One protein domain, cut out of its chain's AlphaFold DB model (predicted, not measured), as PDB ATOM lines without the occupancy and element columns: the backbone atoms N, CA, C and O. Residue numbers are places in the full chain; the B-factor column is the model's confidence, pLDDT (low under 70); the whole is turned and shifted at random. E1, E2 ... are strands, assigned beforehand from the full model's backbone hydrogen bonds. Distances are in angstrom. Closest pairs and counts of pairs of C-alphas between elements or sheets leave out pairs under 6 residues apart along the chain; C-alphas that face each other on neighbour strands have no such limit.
ATOM      1  N   MET A  38     120.245 127.972 105.514       94.75
ATOM      2  CA  MET A  38     120.878 128.109 106.818       94.75
ATOM      3  C   MET A  38     120.101 127.281 107.830       94.75
ATOM      4  O   MET A  38     118.873 127.327 107.883       94.75
ATOM      5  N   THR A  39     120.831 126.527 108.641       95.88
ATOM      6  CA  THR A  39     120.261 125.755 109.742       95.88
ATOM      7  C   THR A  39     120.903 126.176 111.040       95.88
ATOM      8  O   THR A  39     122.062 126.592 111.055       95.88
ATOM      9  N   GLY A  40     120.215 125.937 112.141       95.69
ATOM     10  CA  GLY A  40     120.844 125.997 113.443       95.69
ATOM     11  C   GLY A  40     119.861 126.387 114.514       95.69
ATOM     12  O   GLY A  40     118.659 126.133 114.430       95.69
ATOM     13  N   GLY A  41     120.397 127.009 115.543       95.69
ATOM     14  CA  GLY A  41     119.625 127.484 116.663       95.69
ATOM     15  C   GLY A  41     120.532 127.852 117.809       95.69
ATOM     16  O   GLY A  41     121.755 127.756 117.731       95.69
ATOM     17  N   GLY A  42     119.921 128.258 118.903       93.50
ATOM     18  CA  GLY A  42     120.683 128.642 120.062       93.50
ATOM     19  C   GLY A  42     119.877 129.446 121.044       93.50
ATOM     20  O   GLY A  42     118.650 129.344 121.120       93.50
ATOM     21  N   SER A  43     120.594 130.244 121.818       91.75
ATOM     22  CA  SER A  43     119.975 131.199 122.715       91.75
ATOM     23  C   SER A  43     120.731 132.504 122.776       91.75
ATOM     24  O   SER A  43     121.958 132.507 122.840       91.75
ATOM     25  N   VAL A  44     119.978 133.586 122.872       90.62
ATOM     26  CA  VAL A  44     120.477 134.940 123.084       90.62
ATOM     27  C   VAL A  44     119.916 135.484 124.389       90.62
ATOM     28  O   VAL A  44     118.764 135.215 124.738       90.62
ATOM     29  N   CYS A  45     120.729 136.254 125.108       85.31
ATOM     30  CA  CYS A  45     120.322 136.912 126.344       85.31
ATOM     31  C   CYS A  45     120.217 138.422 126.097       85.31
ATOM     32  O   CYS A  45     121.202 139.042 125.704       85.31
ATOM     33  N   TYR A  46     119.055 139.028 126.342       73.62
ATOM     34  CA  TYR A  46     118.815 140.456 126.090       73.62
ATOM     35  C   TYR A  46     118.637 141.297 127.366       73.62
ATOM     36  O   TYR A  46     118.462 142.513 127.280       73.62
ATOM     37  N   THR A  47     118.709 140.688 128.557       66.94
ATOM     38  CA  THR A  47     118.673 141.404 129.845       66.94
ATOM     39  C   THR A  47     120.066 141.573 130.463       66.94
ATOM     40  O   THR A  47     120.884 140.650 130.387       66.94
ATOM     41  N   PRO A  48     120.328 142.693 131.168       51.56
ATOM     42  CA  PRO A  48     121.508 142.831 132.020       51.56
ATOM     43  C   PRO A  48     121.585 141.676 133.030       51.56
ATOM     44  O   PRO A  48     120.621 141.422 133.747       51.56
ATOM     45  N   GLY A  49     122.714 140.963 133.064       54.41
ATOM     46  CA  GLY A  49     122.906 139.762 133.890       54.41
ATOM     47  C   GLY A  49     123.049 138.454 133.100       54.41
ATOM     48  O   GLY A  49     123.502 137.469 133.670       54.41
ATOM     49  N   GLY A  50     122.754 138.450 131.792       62.56
ATOM     50  CA  GLY A  50     122.901 137.270 130.930       62.56
ATOM     51  C   GLY A  50     121.785 136.234 131.110       62.56
ATOM     52  O   GLY A  50     120.765 136.496 131.749       62.56
ATOM     53  N   GLY A  60     116.387 136.908 130.747       79.12
ATOM     54  CA  GLY A  60     116.073 137.467 129.427       79.12
ATOM     55  C   GLY A  60     116.569 136.632 128.258       79.12
ATOM     56  O   GLY A  60     117.262 137.156 127.397       79.12
ATOM     57  N   ARG A  61     116.284 135.336 128.252       88.94
ATOM     58  CA  ARG A  61     116.712 134.353 127.288       88.94
ATOM     59  C   ARG A  61     115.611 134.160 126.268       88.94
ATOM     60  O   ARG A  61     114.464 133.865 126.600       88.94
ATOM     61  N   VAL A  62     116.013 134.248 125.015       91.81
ATOM     62  CA  VAL A  62     115.223 133.781 123.886       91.81
ATOM     63  C   VAL A  62     115.969 132.623 123.262       91.81
ATOM     64  O   VAL A  62     117.182 132.709 123.071       91.81
ATOM     65  N   THR A  63     115.259 131.538 122.968       95.00
ATOM     66  CA  THR A  63     115.806 130.444 122.166       95.00
ATOM     67  C   THR A  63     115.204 130.444 120.782       95.00
ATOM     68  O   THR A  63     114.056 130.845 120.595       95.00
ATOM     69  N   HIS A  64     115.959 129.939 119.820       97.25
ATOM     70  CA  HIS A  64     115.460 129.715 118.475       97.25
ATOM     71  C   HIS A  64     116.048 128.447 117.871       97.25
ATOM     72  O   HIS A  64     117.099 127.970 118.297       97.25
ATOM     73  N   GLY A  65     115.347 127.900 116.887       98.00
ATOM     74  CA  GLY A  65     115.800 126.787 116.062       98.00
ATOM     75  C   GLY A  65     115.173 126.897 114.682       98.00
ATOM     76  O   GLY A  65     114.006 127.287 114.580       98.00
ATOM     77  N   PHE A  66     115.946 126.620 113.634       98.12
ATOM     78  CA  PHE A  66     115.504 126.872 112.271       98.12
ATOM     79  C   PHE A  66     116.205 126.026 111.205       98.12
ATOM     80  O   PHE A  66     117.337 125.568 111.373       98.12
ATOM     81  N   GLU A  67     115.507 125.904 110.083       97.12
ATOM     82  CA  GLU A  67     116.000 125.520 108.763       97.12
ATOM     83  C   GLU A  67     115.300 126.447 107.767       97.12
ATOM     84  O   GLU A  67     114.073 126.471 107.705       97.12
ATOM     85  N   LEU A  68     116.066 127.285 107.070       95.94
ATOM     86  CA  LEU A  68     115.530 128.326 106.194       95.94
ATOM     87  C   LEU A  68     116.296 128.356 104.878       95.94
ATOM     88  O   LEU A  68     117.526 128.439 104.882       95.94
ATOM     89  N   HIS A  69     115.571 128.337 103.767       94.19
ATOM     90  CA  HIS A  69     116.148 128.404 102.431       94.19
ATOM     91  C   HIS A  69     116.285 129.848 101.956       94.19
ATOM     92  O   HIS A  69     115.480 130.719 102.277       94.19
ATOM     93  N   CYS A  70     117.336 130.108 101.185       89.25
ATOM     94  CA  CYS A  70     117.608 131.421 100.611       89.25
ATOM     95  C   CYS A  70     116.684 131.753  99.439       89.25
ATOM     96  O   CYS A  70     116.392 132.924  99.194       89.25
ATOM     97  N   VAL A  71     116.217 130.724  98.732       84.88
ATOM     98  CA  VAL A  71     115.309 130.847  97.592       84.88
ATOM     99  C   VAL A  71     113.863 130.860  98.089       84.88
ATOM    100  O   VAL A  71     113.421 129.936  98.770       84.88
ATOM    101  N   GLU A  72     113.124 131.912  97.737       75.00
ATOM    102  CA  GLU A  72     111.700 132.037  98.057       75.00
ATOM    103  C   GLU A  72     110.903 130.867  97.452       75.00
ATOM    104  O   GLU A  72     111.071 130.519  96.282       75.00
ATOM    105  N   GLY A  73     110.034 130.248  98.255       78.25
ATOM    106  CA  GLY A  73     109.234 129.089  97.847       78.25
ATOM    107  C   GLY A  73     109.963 127.740  97.890       78.25
ATOM    108  O   GLY A  73     109.337 126.721  97.601       78.25
ATOM    109  N   SER A  74     111.247 127.699  98.261       86.56
ATOM    110  CA  SER A  74     111.946 126.439  98.536       86.56
ATOM    111  C   SER A  74     111.594 125.931  99.926       86.56
ATOM    112  O   SER A  74     111.958 126.556 100.915       86.56
ATOM    113  N   ASP A  75     110.916 124.790  99.998       88.25
ATOM    114  CA  ASP A  75     110.543 124.134 101.251       88.25
ATOM    115  C   ASP A  75     111.508 122.995 101.629       88.25
ATOM    116  O   ASP A  75     112.092 122.362 100.743       88.25
ATOM    117  N   PRO A  76     111.625 122.662 102.931       93.00
ATOM    118  CA  PRO A  76     110.865 123.218 104.056       93.00
ATOM    119  C   PRO A  76     111.478 124.493 104.651       93.00
ATOM    120  O   PRO A  76     112.686 124.577 104.841       93.00
ATOM    121  N   ASN A  77     110.637 125.445 105.067       96.00
ATOM    122  CA  ASN A  77     111.057 126.564 105.920       96.00
ATOM    123  C   ASN A  77     110.463 126.428 107.317       96.00
ATOM    124  O   ASN A  77     109.247 126.450 107.490       96.00
ATOM    125  N   ASN A  78     111.324 126.322 108.322       97.00
ATOM    126  CA  ASN A  78     110.922 126.177 109.709       97.00
ATOM    127  C   ASN A  78     111.706 127.145 110.592       97.00
ATOM    128  O   ASN A  78     112.932 127.208 110.531       97.00
ATOM    129  N   LEU A  79     111.003 127.867 111.459       98.00
ATOM    130  CA  LEU A  79     111.603 128.698 112.494       98.00
ATOM    131  C   LEU A  79     110.708 128.659 113.730       98.00
ATOM    132  O   LEU A  79     109.510 128.922 113.665       98.00
ATOM    133  N   GLN A  80     111.317 128.348 114.866       97.75
ATOM    134  CA  GLN A  80     110.694 128.423 116.178       97.75
ATOM    135  C   GLN A  80     111.471 129.427 117.022       97.75
ATOM    136  O   GLN A  80     112.691 129.320 117.121       97.75
ATOM    137  N   ILE A  81     110.773 130.366 117.661       96.88
ATOM    138  CA  ILE A  81     111.340 131.337 118.604       96.88
ATOM    139  C   ILE A  81     110.595 131.199 119.929       96.88
ATOM    140  O   ILE A  81     109.369 131.239 119.954       96.88
ATOM    141  N   ASN A  82     111.311 131.057 121.039       94.12
ATOM    142  CA  ASN A  82     110.718 130.952 122.370       94.12
ATOM    143  C   ASN A  82     111.259 132.058 123.269       94.12
ATOM    144  O   ASN A  82     112.450 132.094 123.574       94.12
ATOM    145  N   ASP A  83     110.369 132.943 123.695       91.38
ATOM    146  CA  ASP A  83     110.617 133.953 124.712       91.38
ATOM    147  C   ASP A  83     110.290 133.357 126.082       91.38
ATOM    148  O   ASP A  83     109.122 133.200 126.454       91.38
ATOM    149  N   HIS A  84     111.342 133.016 126.826       87.75
ATOM    150  CA  HIS A  84     111.209 132.390 128.137       87.75
ATOM    151  C   HIS A  84     110.760 133.390 129.203       87.75
ATOM    152  O   HIS A  84     110.174 132.964 130.189       87.75
ATOM    153  N   VAL A  85     110.931 134.707 129.007       84.38
ATOM    154  CA  VAL A  85     110.496 135.738 129.972       84.38
ATOM    155  C   VAL A  85     108.991 135.776 130.096       84.38
ATOM    156  O   VAL A  85     108.458 135.706 131.206       84.38
ATOM    157  N   LEU A  86     108.317 135.867 128.956       86.56
ATOM    158  CA  LEU A  86     106.863 135.966 128.891       86.56
ATOM    159  C   LEU A  86     106.190 134.619 128.614       86.56
ATOM    160  O   LEU A  86     104.971 134.583 128.466       86.56
ATOM    161  N   ASN A  87     106.965 133.530 128.566       87.56
ATOM    162  CA  ASN A  87     106.499 132.183 128.238       87.56
ATOM    163  C   ASN A  87     105.681 132.168 126.934       87.56
ATOM    164  O   ASN A  87     104.529 131.736 126.909       87.56
ATOM    165  N   ARG A  88     106.272 132.704 125.859       90.44
ATOM    166  CA  ARG A  88     105.667 132.809 124.524       90.44
ATOM    167  C   ARG A  88     106.469 132.004 123.517       90.44
ATOM    168  O   ARG A  88     107.696 132.072 123.505       90.44
ATOM    169  N   ALA A  89     105.779 131.289 122.640       93.62
ATOM    170  CA  ALA A  89     106.391 130.482 121.592       93.62
ATOM    171  C   ALA A  89     105.820 130.885 120.231       93.62
ATOM    172  O   ALA A  89     104.624 130.747 119.999       93.62
ATOM    173  N   PHE A  90     106.675 131.369 119.338       95.88
ATOM    174  CA  PHE A  90     106.324 131.829 118.001       95.88
ATOM    175  C   PHE A  90     106.807 130.815 116.969       95.88
ATOM    176  O   PHE A  90     107.995 130.490 116.934       95.88
ATOM    177  N   HIS A  91     105.890 130.318 116.150       96.19
ATOM    178  CA  HIS A  91     106.176 129.370 115.080       96.19
ATOM    179  C   HIS A  91     105.990 130.041 113.725       96.19
ATOM    180  O   HIS A  91     104.996 130.734 113.529       96.19
ATOM    181  N   LEU A  92     106.932 129.855 112.805       96.25
ATOM    182  CA  LEU A  92     106.827 130.367 111.444       96.25
ATOM    183  C   LEU A  92     105.709 129.664 110.680       96.25
ATOM    184  O   LEU A  92     105.711 128.448 110.561       96.25
ATOM    185  N   GLU A  93     104.792 130.455 110.135       94.88
ATOM    186  CA  GLU A  93     103.697 129.968 109.291       94.88
ATOM    187  C   GLU A  93     103.980 130.254 107.816       94.88
ATOM    188  O   GLU A  93     103.684 129.443 106.945       94.88
ATOM    189  N   THR A  94     104.566 131.419 107.519       92.81
ATOM    190  CA  THR A  94     104.924 131.810 106.148       92.81
ATOM    191  C   THR A  94     106.234 132.577 106.128       92.81
ATOM    192  O   THR A  94     106.432 133.504 106.917       92.81
ATOM    193  N   LEU A  95     107.120 132.204 105.207       92.06
ATOM    194  CA  LEU A  95     108.322 132.952 104.862       92.06
ATOM    195  C   LEU A  95     108.028 133.773 103.607       92.06
ATOM    196  O   LEU A  95     107.812 133.200 102.545       92.06
ATOM    197  N   ASN A  96     107.993 135.098 103.733       88.31
ATOM    198  CA  ASN A  96     107.593 135.978 102.631       88.31
ATOM    199  C   ASN A  96     108.786 136.591 101.907       88.31
ATOM    200  O   ASN A  96     108.685 136.922 100.733       88.31
ATOM    201  N   GLN A  97     109.883 136.832 102.622       85.75
ATOM    202  CA  GLN A  97     111.079 137.420 102.040       85.75
ATOM    203  C   GLN A  97     112.321 136.813 102.664       85.75
ATOM    204  O   GLN A  97     112.397 136.619 103.882       85.75
ATOM    205  N   THR A  98     113.312 136.581 101.816       85.75
ATOM    206  CA  THR A  98     114.617 136.045 102.179       85.75
ATOM    207  C   THR A  98     115.705 136.840 101.483       85.75
ATOM    208  O   THR A  98     115.535 137.346 100.375       85.75
ATOM    209  N   SER A  99     116.840 136.971 102.155       85.81
ATOM    210  CA  SER A  99     118.065 137.496 101.577       85.81
ATOM    211  C   SER A  99     119.249 136.805 102.209       85.81
ATOM    212  O   SER A  99     119.435 136.844 103.428       85.81
ATOM    213  N   CYS A 100     120.038 136.161 101.363       88.50
ATOM    214  CA  CYS A 100     121.257 135.489 101.755       88.50
ATOM    215  C   CYS A 100     122.431 136.156 101.073       88.50
ATOM    216  O   CYS A 100     122.456 136.277  99.852       88.50
ATOM    217  N   PHE A 101     123.427 136.571 101.842       85.38
ATOM    218  CA  PHE A 101     124.609 137.202 101.274       85.38
ATOM    219  C   PHE A 101     125.862 136.871 102.071       85.38
ATOM    220  O   PHE A 101     125.824 136.394 103.211       85.38
ATOM    221  N   TYR A 102     126.994 137.098 101.418       86.38
ATOM    222  CA  TYR A 102     128.303 136.943 102.018       86.38
ATOM    223  C   TYR A 102     128.760 138.273 102.618       86.38
ATOM    224  O   TYR A 102     129.017 139.234 101.896       86.38
ATOM    225  N   ASP A 103     128.866 138.319 103.942       85.81
ATOM    226  CA  ASP A 103     129.522 139.395 104.674       85.81
ATOM    227  C   ASP A 103     131.018 139.052 104.826       85.81
ATOM    228  O   ASP A 103     131.351 138.094 105.531       85.81
ATOM    229  N   PRO A 104     131.941 139.797 104.189       85.69
ATOM    230  CA  PRO A 104     133.373 139.509 104.253       85.69
ATOM    231  C   PRO A 104     133.994 139.757 105.635       85.69
ATOM    232  O   PRO A 104     135.148 139.386 105.850       85.69
ATOM    233  N   ALA A 105     133.274 140.394 106.566       87.19
ATOM    234  CA  ALA A 105     133.722 140.548 107.947       87.19
ATOM    235  C   ALA A 105     133.520 139.276 108.787       87.19
ATOM    236  O   ALA A 105     134.082 139.184 109.881       87.19
ATOM    237  N   LEU A 106     132.741 138.308 108.292       87.88
ATOM    238  CA  LEU A 106     132.484 137.035 108.958       87.88
ATOM    239  C   LEU A 106     133.308 135.910 108.325       87.88
ATOM    240  O   LEU A 106     133.482 135.846 107.106       87.88
ATOM    241  N   ASN A 107     133.798 134.994 109.155       88.06
ATOM    242  CA  ASN A 107     134.680 133.905 108.748       88.06
ATOM    243  C   ASN A 107     134.050 132.534 109.053       88.06
ATOM    244  O   ASN A 107     134.470 131.876 110.010       88.06
ATOM    245  N   PRO A 108     133.050 132.094 108.262       85.06
ATOM    246  CA  PRO A 108     132.432 130.787 108.444       85.06
ATOM    247  C   PRO A 108     133.483 129.691 108.265       85.06
ATOM    248  O   PRO A 108     134.329 129.739 107.361       85.06
ATOM    249  N   LYS A 109     133.444 128.681 109.129       80.25
ATOM    250  CA  LYS A 109     134.356 127.545 109.015       80.25
ATOM    251  C   LYS A 109     133.929 126.627 107.859       80.25
ATOM    252  O   LYS A 109     132.752 126.558 107.514       80.25
ATOM    253  N   PRO A 110     134.880 125.931 107.206       74.94
ATOM    254  CA  PRO A 110     134.550 125.034 106.104       74.94
ATOM    255  C   PRO A 110     133.635 123.862 106.521       74.94
ATOM    256  O   PRO A 110     133.897 123.258 107.561       74.94
ATOM    257  N   PRO A 111     132.666 123.446 105.676       77.56
ATOM    258  CA  PRO A 111     132.469 123.886 104.294       77.56
ATOM    259  C   PRO A 111     131.653 125.181 104.192       77.56
ATOM    260  O   PRO A 111     130.462 125.206 104.478       77.56
ATOM    261  N   ALA A 112     132.281 126.245 103.684       71.88
ATOM    262  CA  ALA A 112     131.601 127.516 103.489       71.88
ATOM    263  C   ALA A 112     130.568 127.409 102.353       71.88
ATOM    264  O   ALA A 112     130.874 126.948 101.240       71.88
ATOM    265  N   ALA A 113     129.347 127.858 102.633       85.62
ATOM    266  CA  ALA A 113     128.363 128.170 101.609       85.62
ATOM    267  C   ALA A 113     128.738 129.475 100.883       85.62
ATOM    268  O   ALA A 113     129.673 130.178 101.265       85.62
ATOM    269  N   GLY A 114     128.002 129.817  99.822       87.19
ATOM    270  CA  GLY A 114     128.169 131.099  99.121       87.19
ATOM    271  C   GLY A 114     127.704 132.322  99.924       87.19
ATOM    272  O   GLY A 114     127.750 133.434  99.410       87.19
ATOM    273  N   PHE A 115     127.241 132.127 101.161       89.94
ATOM    274  CA  PHE A 115     126.722 133.150 102.057       89.94
ATOM    275  C   PHE A 115     127.033 132.778 103.511       89.94
ATOM    276  O   PHE A 115     127.335 131.626 103.819       89.94
ATOM    277  N   ASN A 116     126.950 133.761 104.400       91.94
ATOM    278  CA  ASN A 116     127.115 133.584 105.848       91.94
ATOM    279  C   ASN A 116     126.132 134.447 106.657       91.94
ATOM    280  O   ASN A 116     126.137 134.423 107.884       91.94
ATOM    281  N   THR A 117     125.275 135.202 105.972       91.94
ATOM    282  CA  THR A 117     124.245 136.038 106.571       91.94
ATOM    283  C   THR A 117     122.903 135.718 105.933       91.94
ATOM    284  O   THR A 117     122.783 135.750 104.711       91.94
ATOM    285  N   PHE A 118     121.905 135.435 106.768       92.56
ATOM    286  CA  PHE A 118     120.516 135.212 106.385       92.56
ATOM    287  C   PHE A 118     119.644 136.308 106.994       92.56
ATOM    288  O   PHE A 118     119.643 136.490 108.212       92.56
ATOM    289  N   VAL A 119     118.871 137.012 106.176       90.50
ATOM    290  CA  VAL A 119     117.830 137.945 106.617       90.50
ATOM    291  C   VAL A 119     116.489 137.430 106.121       90.50
ATOM    292  O   VAL A 119     116.342 137.126 104.941       90.50
ATOM    293  N   GLY A 120     115.515 137.333 107.019       89.69
ATOM    294  CA  GLY A 120     114.180 136.848 106.693       89.69
ATOM    295  C   GLY A 120     113.081 137.740 107.244       89.69
ATOM    296  O   GLY A 120     113.254 138.416 108.263       89.69
ATOM    297  N   GLN A 121     111.940 137.720 106.562       91.25
ATOM    298  CA  GLN A 121     110.687 138.293 107.028       91.25
ATOM    299  C   GLN A 121     109.545 137.326 106.717       91.25
ATOM    300  O   GLN A 121     109.460 136.758 105.629       91.25
ATOM    301  N   GLY A 122     108.648 137.154 107.678       92.44
ATOM    302  CA  GLY A 122     107.510 136.260 107.546       92.44
ATOM    303  C   GLY A 122     106.409 136.559 108.550       92.44
ATOM    304  O   GLY A 122     106.474 137.550 109.287       92.44
ATOM    305  N   PHE A 123     105.407 135.687 108.585       94.31
ATOM    306  CA  PHE A 123     104.403 135.676 109.639       94.31
ATOM    307  C   PHE A 123     104.596 134.474 110.554       94.31
ATOM    308  O   PHE A 123     104.828 133.353 110.094       94.31
ATOM    309  N   VAL A 124     104.472 134.721 111.854       95.62
ATOM    310  CA  VAL A 124     104.548 133.706 112.903       95.62
ATOM    311  C   VAL A 124     103.227 133.627 113.659       95.62
ATOM    312  O   VAL A 124     102.584 134.650 113.894       95.62
ATOM    313  N   ARG A 125     102.842 132.430 114.088       94.69
ATOM    314  CA  ARG A 125     101.728 132.205 115.013       94.69
ATOM    315  C   ARG A 125     102.245 132.095 116.439       94.69
ATOM    316  O   ARG A 125     103.275 131.465 116.689       94.69
ATOM    317  N   LEU A 126     101.530 132.699 117.384       93.44
ATOM    318  CA  LEU A 126     101.822 132.569 118.809       93.44
ATOM    319  C   LEU A 126     101.125 131.319 119.363       93.44
ATOM    320  O   LEU A 126      99.913 131.270 119.501       93.44
ATOM    321  N   ASN A 127     101.891 130.293 119.724       83.25
ATOM    322  CA  ASN A 127     101.348 129.013 120.190       83.25
ATOM    323  C   ASN A 127     100.713 129.072 121.593       83.25
ATOM    324  O   ASN A 127     100.083 128.107 122.017       83.25
ATOM    325  N   THR A 128     100.906 130.157 122.347       72.94
ATOM    326  CA  THR A 128     100.563 130.222 123.778       72.94
ATOM    327  C   THR A 128      99.284 130.990 124.090       72.94
ATOM    328  O   THR A 128      98.829 130.940 125.228       72.94
ATOM    329  N   ASP A 129      98.701 131.704 123.124       68.75
ATOM    330  CA  ASP A 129      97.466 132.473 123.335       68.75
ATOM    331  C   ASP A 129      96.191 131.692 122.957       68.75
ATOM    332  O   ASP A 129      95.085 132.123 123.284       68.75
ATOM    333  N   GLY A 130      96.335 130.515 122.329       67.62
ATOM    334  CA  GLY A 130      95.210 129.707 121.852       67.62
ATOM    335  C   GLY A 130      94.467 130.335 120.669       67.62
ATOM    336  O   GLY A 130      93.336 129.939 120.389       67.62
ATOM    337  N   THR A 131      95.076 131.316 120.001       72.81
ATOM    338  CA  THR A 131      94.525 132.015 118.843       72.81
ATOM    339  C   THR A 131      95.293 131.660 117.571       72.81
ATOM    340  O   THR A 131      96.476 131.323 117.602       72.81
ATOM    341  N   ASP A 132      94.624 131.792 116.426       80.31
ATOM    342  CA  ASP A 132      95.257 131.688 115.105       80.31
ATOM    343  C   ASP A 132      95.788 133.050 114.623       80.31
ATOM    344  O   ASP A 132      95.901 133.307 113.423       80.31
ATOM    345  N   GLN A 133      96.075 133.972 115.551       87.56
ATOM    346  CA  GLN A 133      96.576 135.290 115.194       87.56
ATOM    347  C   GLN A 133      98.008 135.197 114.652       87.56
ATOM    348  O   GLN A 133      98.896 134.589 115.255       87.56
ATOM    349  N   LEU A 134      98.221 135.851 113.510       92.81
ATOM    350  CA  LEU A 134      99.527 136.000 112.883       92.81
ATOM    351  C   LEU A 134     100.179 137.320 113.293       92.81
ATOM    352  O   LEU A 134      99.540 138.373 113.306       92.81
ATOM    353  N   TYR A 135     101.472 137.245 113.575       94.31
ATOM    354  CA  TYR A 135     102.336 138.358 113.945       94.31
ATOM    355  C   TYR A 135     103.432 138.503 112.894       94.31
ATOM    356  O   TYR A 135     103.935 137.502 112.377       94.31
ATOM    357  N   CYS A 136     103.826 139.732 112.566       94.88
ATOM    358  CA  CYS A 136     104.953 139.939 111.663       94.88
ATOM    359  C   CYS A 136     106.257 139.647 112.405       94.88
ATOM    360  O   CYS A 136     106.485 140.182 113.490       94.88
ATOM    361  N   ALA A 137     107.121 138.828 111.808       94.69
ATOM    362  CA  ALA A 137     108.461 138.560 112.305       94.69
ATOM    363  C   ALA A 137     109.520 138.930 111.263       94.69
ATOM    364  O   ALA A 137     109.358 138.672 110.071       94.69
ATOM    365  N   GLN A 138     110.622 139.500 111.739       92.50
ATOM    366  CA  GLN A 138     111.824 139.780 110.966       92.50
ATOM    367  C   GLN A 138     113.043 139.323 111.759       92.50
ATOM    368  O   GLN A 138     113.119 139.526 112.975       92.50
ATOM    369  N   TRP A 139     114.011 138.722 111.078       93.88
ATOM    370  CA  TRP A 139     115.220 138.226 111.717       93.88
ATOM    371  C   TRP A 139     116.451 138.375 110.832       93.88
ATOM    372  O   TRP A 139     116.364 138.450 109.606       93.88
ATOM    373  N   LYS A 140     117.613 138.400 111.485       93.31
ATOM    374  CA  LYS A 140     118.927 138.246 110.863       93.31
ATOM    375  C   LYS A 140     119.719 137.212 111.651       93.31
ATOM    376  O   LYS A 140     119.912 137.389 112.855       93.31
ATOM    377  N   PHE A 141     120.197 136.180 110.969       95.50
ATOM    378  CA  PHE A 141     121.106 135.170 111.502       95.50
ATOM    379  C   PHE A 141     122.430 135.222 110.749       95.50
ATOM    380  O   PHE A 141     122.469 135.492 109.550       95.50
ATOM    381  N   THR A 142     123.518 135.008 111.472       94.31
ATOM    382  CA  THR A 142     124.873 135.013 110.911       94.31
ATOM    383  C   THR A 142     125.630 133.779 111.366       94.31
ATOM    384  O   THR A 142     125.418 133.330 112.491       94.31
ATOM    385  N   ASP A 143     126.473 133.263 110.479       94.19
ATOM    386  CA  ASP A 143     127.436 132.185 110.701       94.19
ATOM    387  C   ASP A 143     128.846 132.794 110.656       94.19
ATOM    388  O   ASP A 143     129.285 133.327 109.634       94.19
ATOM    389  N   ASN A 144     129.537 132.754 111.790       92.81
ATOM    390  CA  ASN A 144     130.912 133.204 111.951       92.81
ATOM    391  C   ASN A 144     131.838 132.050 112.394       92.81
ATOM    392  O   ASN A 144     132.903 132.282 112.973       92.81
ATOM    393  N   GLY A 145     131.438 130.812 112.087       85.56
ATOM    394  CA  GLY A 145     132.183 129.583 112.341       85.56
ATOM    395  C   GLY A 145     132.028 129.003 113.751       85.56
ATOM    396  O   GLY A 145     131.621 129.655 114.711       85.56
ATOM    397  N   GLU A 146     132.412 127.731 113.911       86.69
ATOM    398  CA  GLU A 146     132.346 127.055 115.210       86.69
ATOM    399  C   GLU A 146     133.367 127.627 116.216       86.69
ATOM    400  O   GLU A 146     134.508 127.925 115.837       86.69
ATOM    401  N   PRO A 147     133.043 127.703 117.519       83.94
ATOM    402  CA  PRO A 147     131.980 126.976 118.222       83.94
ATOM    403  C   PRO A 147     130.577 127.608 118.160       83.94
ATOM    404  O   PRO A 147     129.686 127.096 118.830       83.94
ATOM    405  N   GLY A 148     130.374 128.666 117.365       82.88
ATOM    406  CA  GLY A 148     129.088 129.350 117.191       82.88
ATOM    407  C   GLY A 148     128.836 130.475 118.199       82.88
ATOM    408  O   GLY A 148     127.826 131.164 118.138       82.88
ATOM    409  N   ASP A 149     129.777 130.733 119.110       83.69
ATOM    410  CA  ASP A 149     129.708 131.790 120.136       83.69
ATOM    411  C   ASP A 149     129.877 133.218 119.584       83.69
ATOM    412  O   ASP A 149     129.712 134.213 120.298       83.69
ATOM    413  N   THR A 150     130.208 133.329 118.299       90.56
ATOM    414  CA  THR A 150     130.273 134.596 117.562       90.56
ATOM    415  C   THR A 150     129.230 134.696 116.453       90.56
ATOM    416  O   THR A 150     129.131 135.743 115.810       90.56
ATOM    417  N   ASP A 151     128.407 133.660 116.285       93.31
ATOM    418  CA  ASP A 151     127.186 133.737 115.493       93.31
ATOM    419  C   ASP A 151     126.234 134.713 116.174       93.31
ATOM    420  O   ASP A 151     126.116 134.736 117.401       93.31
ATOM    421  N   GLN A 152     125.534 135.523 115.389       93.94
ATOM    422  CA  GLN A 152     124.581 136.495 115.916       93.94
ATOM    423  C   GLN A 152     123.162 136.209 115.463       93.94
ATOM    424  O   GLN A 152     122.922 135.793 114.324       93.94
ATOM    425  N   ALA A 153     122.223 136.524 116.351       93.69
ATOM    426  CA  ALA A 153     120.806 136.618 116.053       93.69
ATOM    427  C   ALA A 153     120.291 138.032 116.347       93.69
ATOM    428  O   ALA A 153     120.601 138.635 117.371       93.69
ATOM    429  N   THR A 154     119.485 138.555 115.428       92.25
ATOM    430  CA  THR A 154     118.632 139.737 115.608       92.25
ATOM    431  C   THR A 154     117.207 139.299 115.319       92.25
ATOM    432  O   THR A 154     116.980 138.635 114.309       92.25
ATOM    433  N   ILE A 155     116.254 139.644 116.183       93.62
ATOM    434  CA  ILE A 155     114.852 139.222 116.056       93.62
ATOM    435  C   ILE A 155     113.940 140.396 116.405       93.62
ATOM    436  O   ILE A 155     114.128 141.063 117.423       93.62
ATOM    437  N   LEU A 156     112.919 140.620 115.587       92.38
ATOM    438  CA  LEU A 156     111.830 141.553 115.840       92.38
ATOM    439  C   LEU A 156     110.498 140.863 115.543       92.38
ATOM    440  O   LEU A 156     110.330 140.301 114.465       92.38
ATOM    441  N   ILE A 157     109.552 140.943 116.476       93.81
ATOM    442  CA  ILE A 157     108.171 140.480 116.294       93.81
ATOM    443  C   ILE A 157     107.220 141.609 116.686       93.81
ATOM    444  O   ILE A 157     107.399 142.224 117.744       93.81
ATOM    445  N   THR A 158     106.208 141.867 115.858       94.00
ATOM    446  CA  THR A 158     105.193 142.908 116.074       94.00
ATOM    447  C   THR A 158     103.771 142.403 115.810       94.00
ATOM    448  O   THR A 158     103.576 141.383 115.152       94.00
ATOM    449  N   ASP A 159     102.763 143.112 116.331       92.56
ATOM    450  CA  ASP A 159     101.333 142.820 116.094       92.56
ATOM    451  C   ASP A 159     100.779 143.427 114.799       92.56
ATOM    452  O   ASP A 159      99.622 143.189 114.454       92.56
ATOM    453  N   GLY A 160     101.580 144.221 114.090       86.75
ATOM    454  CA  GLY A 160     101.197 144.798 112.811       86.75
ATOM    455  C   GLY A 160     101.602 143.930 111.622       86.75
ATOM    456  O   GLY A 160     102.016 142.779 111.747       86.75
ATOM    457  N   GLY A 161     101.467 144.511 110.432       84.12
ATOM    458  CA  GLY A 161     101.804 143.855 109.172       84.12
ATOM    459  C   GLY A 161     103.230 144.134 108.699       84.12
ATOM    460  O   GLY A 161     103.972 144.921 109.294       84.12
ATOM    461  N   ALA A 162     103.573 143.520 107.570       79.94
ATOM    462  CA  ALA A 162     104.787 143.800 106.816       79.94
ATOM    463  C   ALA A 162     104.586 145.008 105.884       79.94
ATOM    464  O   ALA A 162     103.624 145.058 105.113       79.94
ATOM    465  N   ALA A 163     105.496 145.978 105.925       71.19
ATOM    466  CA  ALA A 163     105.568 147.053 104.947       71.19
ATOM    467  C   ALA A 163     105.956 146.475 103.573       71.19
ATOM    468  O   ALA A 163     107.022 145.892 103.402       71.19
ATOM    469  N   SER A 164     105.086 146.621 102.572       61.62
ATOM    470  CA  SER A 164     105.382 146.174 101.204       61.62
ATOM    471  C   SER A 164     106.420 147.065 100.516       61.62
ATOM    472  O   SER A 164     106.419 148.280 100.699       61.62
ATOM    473  N   GLY A 165     107.244 146.463  99.653       54.75
ATOM    474  CA  GLY A 165     108.117 147.184  98.715       54.75
ATOM    475  C   GLY A 165     109.602 147.220  99.075       54.75
ATOM    476  O   GLY A 165     110.379 147.854  98.364       54.75
ATOM    477  N   VAL A 166     110.019 146.537 100.139       53.06
ATOM    478  CA  VAL A 166     111.437 146.353 100.446       53.06
ATOM    479  C   VAL A 166     111.901 145.044  99.827       53.06
ATOM    480  O   VAL A 166     111.515 143.976 100.288       53.06
ATOM    481  N   SER A 167     112.724 145.120  98.782       54.88
ATOM    482  CA  SER A 167     113.557 143.977  98.415       54.88
ATOM    483  C   SER A 167     114.600 143.808  99.515       54.88
ATOM    484  O   SER A 167     115.366 144.740  99.767       54.88
ATOM    485  N   LEU A 168     114.638 142.648 100.175       60.47
ATOM    486  CA  LEU A 168     115.742 142.296 101.078       60.47
ATOM    487  C   LEU A 168     117.034 141.984 100.309       60.47
ATOM    488  O   LEU A 168     118.106 141.925 100.911       60.47
ATOM    489  N   CYS A 169     116.950 141.878  98.982       58.16
ATOM    490  CA  CYS A 169     118.095 141.814  98.085       58.16
ATOM    491  C   CYS A 169     118.199 143.097  97.238       58.16
ATOM    492  O   CYS A 169     117.774 143.095  96.079       58.16
ATOM    493  N   PRO A 170     118.747 144.206  97.766       48.03
ATOM    494  CA  PRO A 170     119.336 145.251  96.954       48.03
ATOM    495  C   PRO A 170     120.865 145.119  96.981       48.03
ATOM    496  O   PRO A 170     121.488 145.040  98.034       48.03
ATOM    497  N   GLU A 171     121.425 145.085  95.781       51.03
ATOM    498  CA  GLU A 171     122.800 145.239  95.283       51.03
ATOM    499  C   GLU A 171     123.818 146.155  96.018       51.03
ATOM    500  O   GLU A 171     124.727 146.676  95.373       51.03
ATOM    501  N   ASP A 172     123.751 146.361  97.335       43.72
ATOM    502  CA  ASP A 172     124.605 147.337  98.019       43.72
ATOM    503  C   ASP A 172     125.588 146.697  99.026       43.72
ATOM    504  O   ASP A 172     125.168 146.229 100.088       43.72
ATOM    505  N   PRO A 173     126.913 146.744  98.770       44.53
ATOM    506  CA  PRO A 173     127.946 146.409  99.754       44.53
ATOM    507  C   PRO A 173     127.998 147.377 100.961       44.53
ATOM    508  O   PRO A 173     128.858 147.228 101.830       44.53
ATOM    509  N   GLY A 174     127.081 148.349 101.046       43.47
ATOM    510  CA  GLY A 174     126.775 149.165 102.226       43.47
ATOM    511  C   GLY A 174     125.287 149.199 102.616       43.47
ATOM    512  O   GLY A 174     124.897 150.027 103.445       43.47
ATOM    513  N   GLY A 175     124.455 148.316 102.051       42.12
ATOM    514  CA  GLY A 175     123.004 148.292 102.236       42.12
ATOM    515  C   GLY A 175     122.618 147.986 103.678       42.12
ATOM    516  O   GLY A 175     122.775 146.872 104.174       42.12
ATOM    517  N   SER A 176     122.121 148.999 104.378       42.16
ATOM    518  CA  SER A 176     121.780 148.898 105.790       42.16
ATOM    519  C   SER A 176     120.701 147.821 106.029       42.16
ATOM    520  O   SER A 176     119.595 147.964 105.506       42.16
ATOM    521  N   PRO A 177     120.933 146.805 106.889       47.25
ATOM    522  CA  PRO A 177     119.931 145.793 107.263       47.25
ATOM    523  C   PRO A 177     118.798 146.357 108.147       47.25
ATOM    524  O   PRO A 177     118.091 145.618 108.823       47.25
ATOM    525  N   ASN A 178     118.627 147.680 108.163       48.53
ATOM    526  CA  ASN A 178     117.741 148.409 109.059       48.53
ATOM    527  C   ASN A 178     116.374 148.708 108.451       48.53
ATOM    528  O   ASN A 178     115.626 149.502 109.027       48.53
ATOM    529  N   ASN A 179     116.025 148.112 107.309       58.62
ATOM    530  CA  ASN A 179     114.660 148.230 106.836       58.62
ATOM    531  C   ASN A 179     113.788 147.352 107.739       58.62
ATOM    532  O   ASN A 179     113.678 146.144 107.548       58.62
ATOM    533  N   VAL A 180     113.279 147.954 108.813       60.22
ATOM    534  CA  VAL A 180     112.285 147.347 109.691       60.22
ATOM    535  C   VAL A 180     111.013 147.225 108.867       60.22
ATOM    536  O   VAL A 180     110.322 148.212 108.627       60.22
ATOM    537  N   ILE A 181     110.748 146.016 108.386       78.25
ATOM    538  CA  ILE A 181     109.586 145.726 107.545       78.25
ATOM    539  C   ILE A 181     108.358 145.508 108.429       78.25
ATOM    540  O   ILE A 181     107.250 145.884 108.057       78.25
ATOM    541  N   CYS A 182     108.537 144.947 109.623       87.88
ATOM    542  CA  CYS A 182     107.437 144.716 110.548       87.88
ATOM    543  C   CYS A 182     107.010 146.004 111.264       87.88
ATOM    544  O   CYS A 182     107.797 146.655 111.951       87.88
ATOM    545  N   THR A 183     105.737 146.362 111.105       88.12
ATOM    546  CA  THR A 183     105.106 147.552 111.699       88.12
ATOM    547  C   THR A 183     104.245 147.177 112.906       88.12
ATOM    548  O   THR A 183     104.009 145.998 113.152       88.12
ATOM    549  N   GLY A 184     103.754 148.158 113.664       89.81
ATOM    550  CA  GLY A 184     102.895 147.930 114.835       89.81
ATOM    551  C   GLY A 184     103.651 147.962 116.164       89.81
ATOM    552  O   GLY A 184     104.774 148.464 116.250       89.81
ATOM    553  N   ASN A 185     103.013 147.457 117.217       92.25
ATOM    554  CA  ASN A 185     103.593 147.376 118.550       92.25
ATOM    555  C   ASN A 185     104.601 146.231 118.616       92.25
ATOM    556  O   ASN A 185     104.378 145.144 118.088       92.25
ATOM    557  N   VAL A 186     105.711 146.468 119.310       90.81
ATOM    558  CA  VAL A 186     106.763 145.467 119.501       90.81
ATOM    559  C   VAL A 186     106.328 144.447 120.547       90.81
ATOM    560  O   VAL A 186     106.100 144.798 121.703       90.81
ATOM    561  N   LEU A 187     106.285 143.176 120.152       91.31
ATOM    562  CA  LEU A 187     106.086 142.048 121.057       91.31
ATOM    563  C   LEU A 187     107.417 141.522 121.572       91.31
ATOM    564  O   LEU A 187     107.531 141.230 122.759       91.31
ATOM    565  N   LEU A 188     108.400 141.378 120.688       91.25
ATOM    566  CA  LEU A 188     109.733 140.891 121.012       91.25
ATOM    567  C   LEU A 188     110.754 141.664 120.188       91.25
ATOM    568  O   LEU A 188     110.580 141.827 118.983       91.25
ATOM    569  N   LYS A 189     111.825 142.129 120.829       90.31
ATOM    570  CA  LYS A 189     112.945 142.766 120.142       90.31
ATOM    571  C   LYS A 189     114.256 142.340 120.769       90.31
ATOM    572  O   LYS A 189     114.495 142.564 121.951       90.31
ATOM    573  N   ILE A 190     115.113 141.797 119.926       88.62
ATOM    574  CA  ILE A 190     116.478 141.415 120.230       88.62
ATOM    575  C   ILE A 190     117.340 142.136 119.207       88.62
ATOM    576  O   ILE A 190     117.181 141.933 118.002       88.62
ATOM    577  N   GLY A 191     118.209 143.027 119.687       85.69
ATOM    578  CA  GLY A 191     119.247 143.609 118.838       85.69
ATOM    579  C   GLY A 191     120.286 142.558 118.432       85.69
ATOM    580  O   GLY A 191     120.179 141.411 118.858       85.69
ATOM    581  N   PRO A 192     121.308 142.935 117.651       87.06
ATOM    582  CA  PRO A 192     122.414 142.037 117.342       87.06
ATOM    583  C   PRO A 192     123.040 141.497 118.632       87.06
ATOM    584  O   PRO A 192     123.552 142.266 119.449       87.06
ATOM    585  N   ALA A 193     122.936 140.187 118.836       89.31
ATOM    586  CA  ALA A 193     123.442 139.505 120.017       89.31
ATOM    587  C   ALA A 193     124.121 138.201 119.611       89.31
ATOM    588  O   ALA A 193     123.551 137.423 118.841       89.31
ATOM    589  N   ASN A 194     125.311 137.960 120.159       92.19
ATOM    590  CA  ASN A 194     126.004 136.689 120.001       92.19
ATOM    591  C   ASN A 194     125.209 135.554 120.655       92.19
ATOM    592  O   ASN A 194     124.567 135.746 121.697       92.19
ATOM    593  N   LEU A 195     125.299 134.356 120.083       91.62
ATOM    594  CA  LEU A 195     124.762 133.163 120.714       91.62
ATOM    595  C   LEU A 195     125.511 132.878 122.017       91.62
ATOM    596  O   LEU A 195     126.734 132.859 122.090       91.62
ATOM    597  N   THR A 196     124.744 132.637 123.072       89.81
ATOM    598  CA  THR A 196     125.262 132.134 124.351       89.81
ATOM    599  C   THR A 196     125.424 130.616 124.316       89.81
ATOM    600  O   THR A 196     126.333 130.072 124.933       89.81
ATOM    601  N   PHE A 197     124.544 129.936 123.577       89.12
ATOM    602  CA  PHE A 197     124.570 128.498 123.323       89.12
ATOM    603  C   PHE A 197     124.069 128.239 121.901       89.12
ATOM    604  O   PHE A 197     123.223 128.998 121.426       89.12
ATOM    605  N   GLY A 198     124.505 127.137 121.288       91.69
ATOM    606  CA  GLY A 198     124.111 126.737 119.934       91.69
ATOM    607  C   GLY A 198     125.059 127.252 118.853       91.69
ATOM    608  O   GLY A 198     126.144 127.736 119.162       91.69
ATOM    609  N   ASN A 199     124.647 127.096 117.598       94.75
ATOM    610  CA  ASN A 199     125.384 127.515 116.413       94.75
ATOM    611  C   ASN A 199     124.429 127.715 115.227       94.75
ATOM    612  O   ASN A 199     123.347 127.119 115.158       94.75
ATOM    613  N   HIS A 200     124.858 128.525 114.274       95.50
ATOM    614  CA  HIS A 200     124.294 128.636 112.941       95.50
ATOM    615  C   HIS A 200     125.273 128.046 111.935       95.50
ATOM    616  O   HIS A 200     126.480 128.083 112.129       95.50
ATOM    617  N   GLN A 201     124.741 127.499 110.851       94.44
ATOM    618  CA  GLN A 201     125.554 126.982 109.765       94.44
ATOM    619  C   GLN A 201     124.883 127.287 108.436       94.44
ATOM    620  O   GLN A 201     123.730 126.902 108.208       94.44
ATOM    621  N   ALA A 202     125.616 127.954 107.551       94.12
ATOM    622  CA  ALA A 202     125.224 128.093 106.160       94.12
ATOM    623  C   ALA A 202     125.615 126.838 105.363       94.12
ATOM    624  O   ALA A 202     126.725 126.316 105.498       94.12
ATOM    625  N   HIS A 203     124.713 126.378 104.499       92.25
ATOM    626  CA  HIS A 203     124.900 125.215 103.634       92.25
ATOM    627  C   HIS A 203     124.632 125.584 102.182       92.25
ATOM    628  O   HIS A 203     123.774 126.414 101.891       92.25
ATOM    629  N   LYS A 204     125.326 124.916 101.262       89.19
ATOM    630  CA  LYS A 204     124.931 124.914  99.848       89.19
ATOM    631  C   LYS A 204     123.648 124.095  99.686       89.19
ATOM    632  O   LYS A 204     123.440 123.136 100.435       89.19
TER     633      LYS A 204
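What this domain is: This is residues 38 to 50 and 60 to 204 of the 206 residues of an uncharacterized protein of Candidatus Rokubacteria bacterium (UniProt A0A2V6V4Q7). One antiparallel sheet is folded back on itself into two leaves that face each other with their strands crossed, E8 E7 E6 E5 over E3 E2 E1 E9, with the bent strand E4 as the hinge. It is curled like part of a barrel, and edge strand E8 runs on into the other edge strand, E9, at 83 degrees. The printed part has 158 residues, with nine named strands, E1 to E9 along the chain, and no named helix: all strand. The sheet's order is E8 E7 E6 E5 E4 E3 E2 E1 E9. The whole is compact, with a radius of gyration of the C-alphas of 14.8 A and spans of 42 by 39 by 28 A.

Where its parts are: E4, residues 88 to 101, is longest at 30.3 A and bends by 84 degrees at residue 94. E5 is 117 to 126, 25.8 A; E6 134 to 142, 25.4 A; E7 152 to 158; E8 186 to 194. E3 is 78 to 83; E2 61 to 69, 25.6 A. E1, 38 to 45, begins at C-alpha 38 (120.878, 128.109, 106.818); E9, 197 to 203, ends at C-alpha 203 (124.900, 125.215, 103.634).

How they stand to each other: E2 to E8 form a meander, each strand the antiparallel neighbour of the one before. In hairpin E4 and E5, N 99 and O 119 are 2.8 A apart, within hydrogen-bond range; in hairpin E3 and E4, N 90 and O 81 are 2.8 A apart. E1 and E9 are antiparallel at 156 degrees, with N 201 and O 39 at 2.8 A. Between leaves, the closest C-alphas of E1 and E8, Val 44 and Ala 193, are 6.2 A apart. E2 and E7 are apart.

The domain as a whole: Residues 51 to 59 are cut out, with C-alphas 50 and 60 7.0 A apart. The links E4 to E5 and E7 to E8 are long. Residues 47 to 50, 129 to 130 and 164 to 180 have pLDDT under 70.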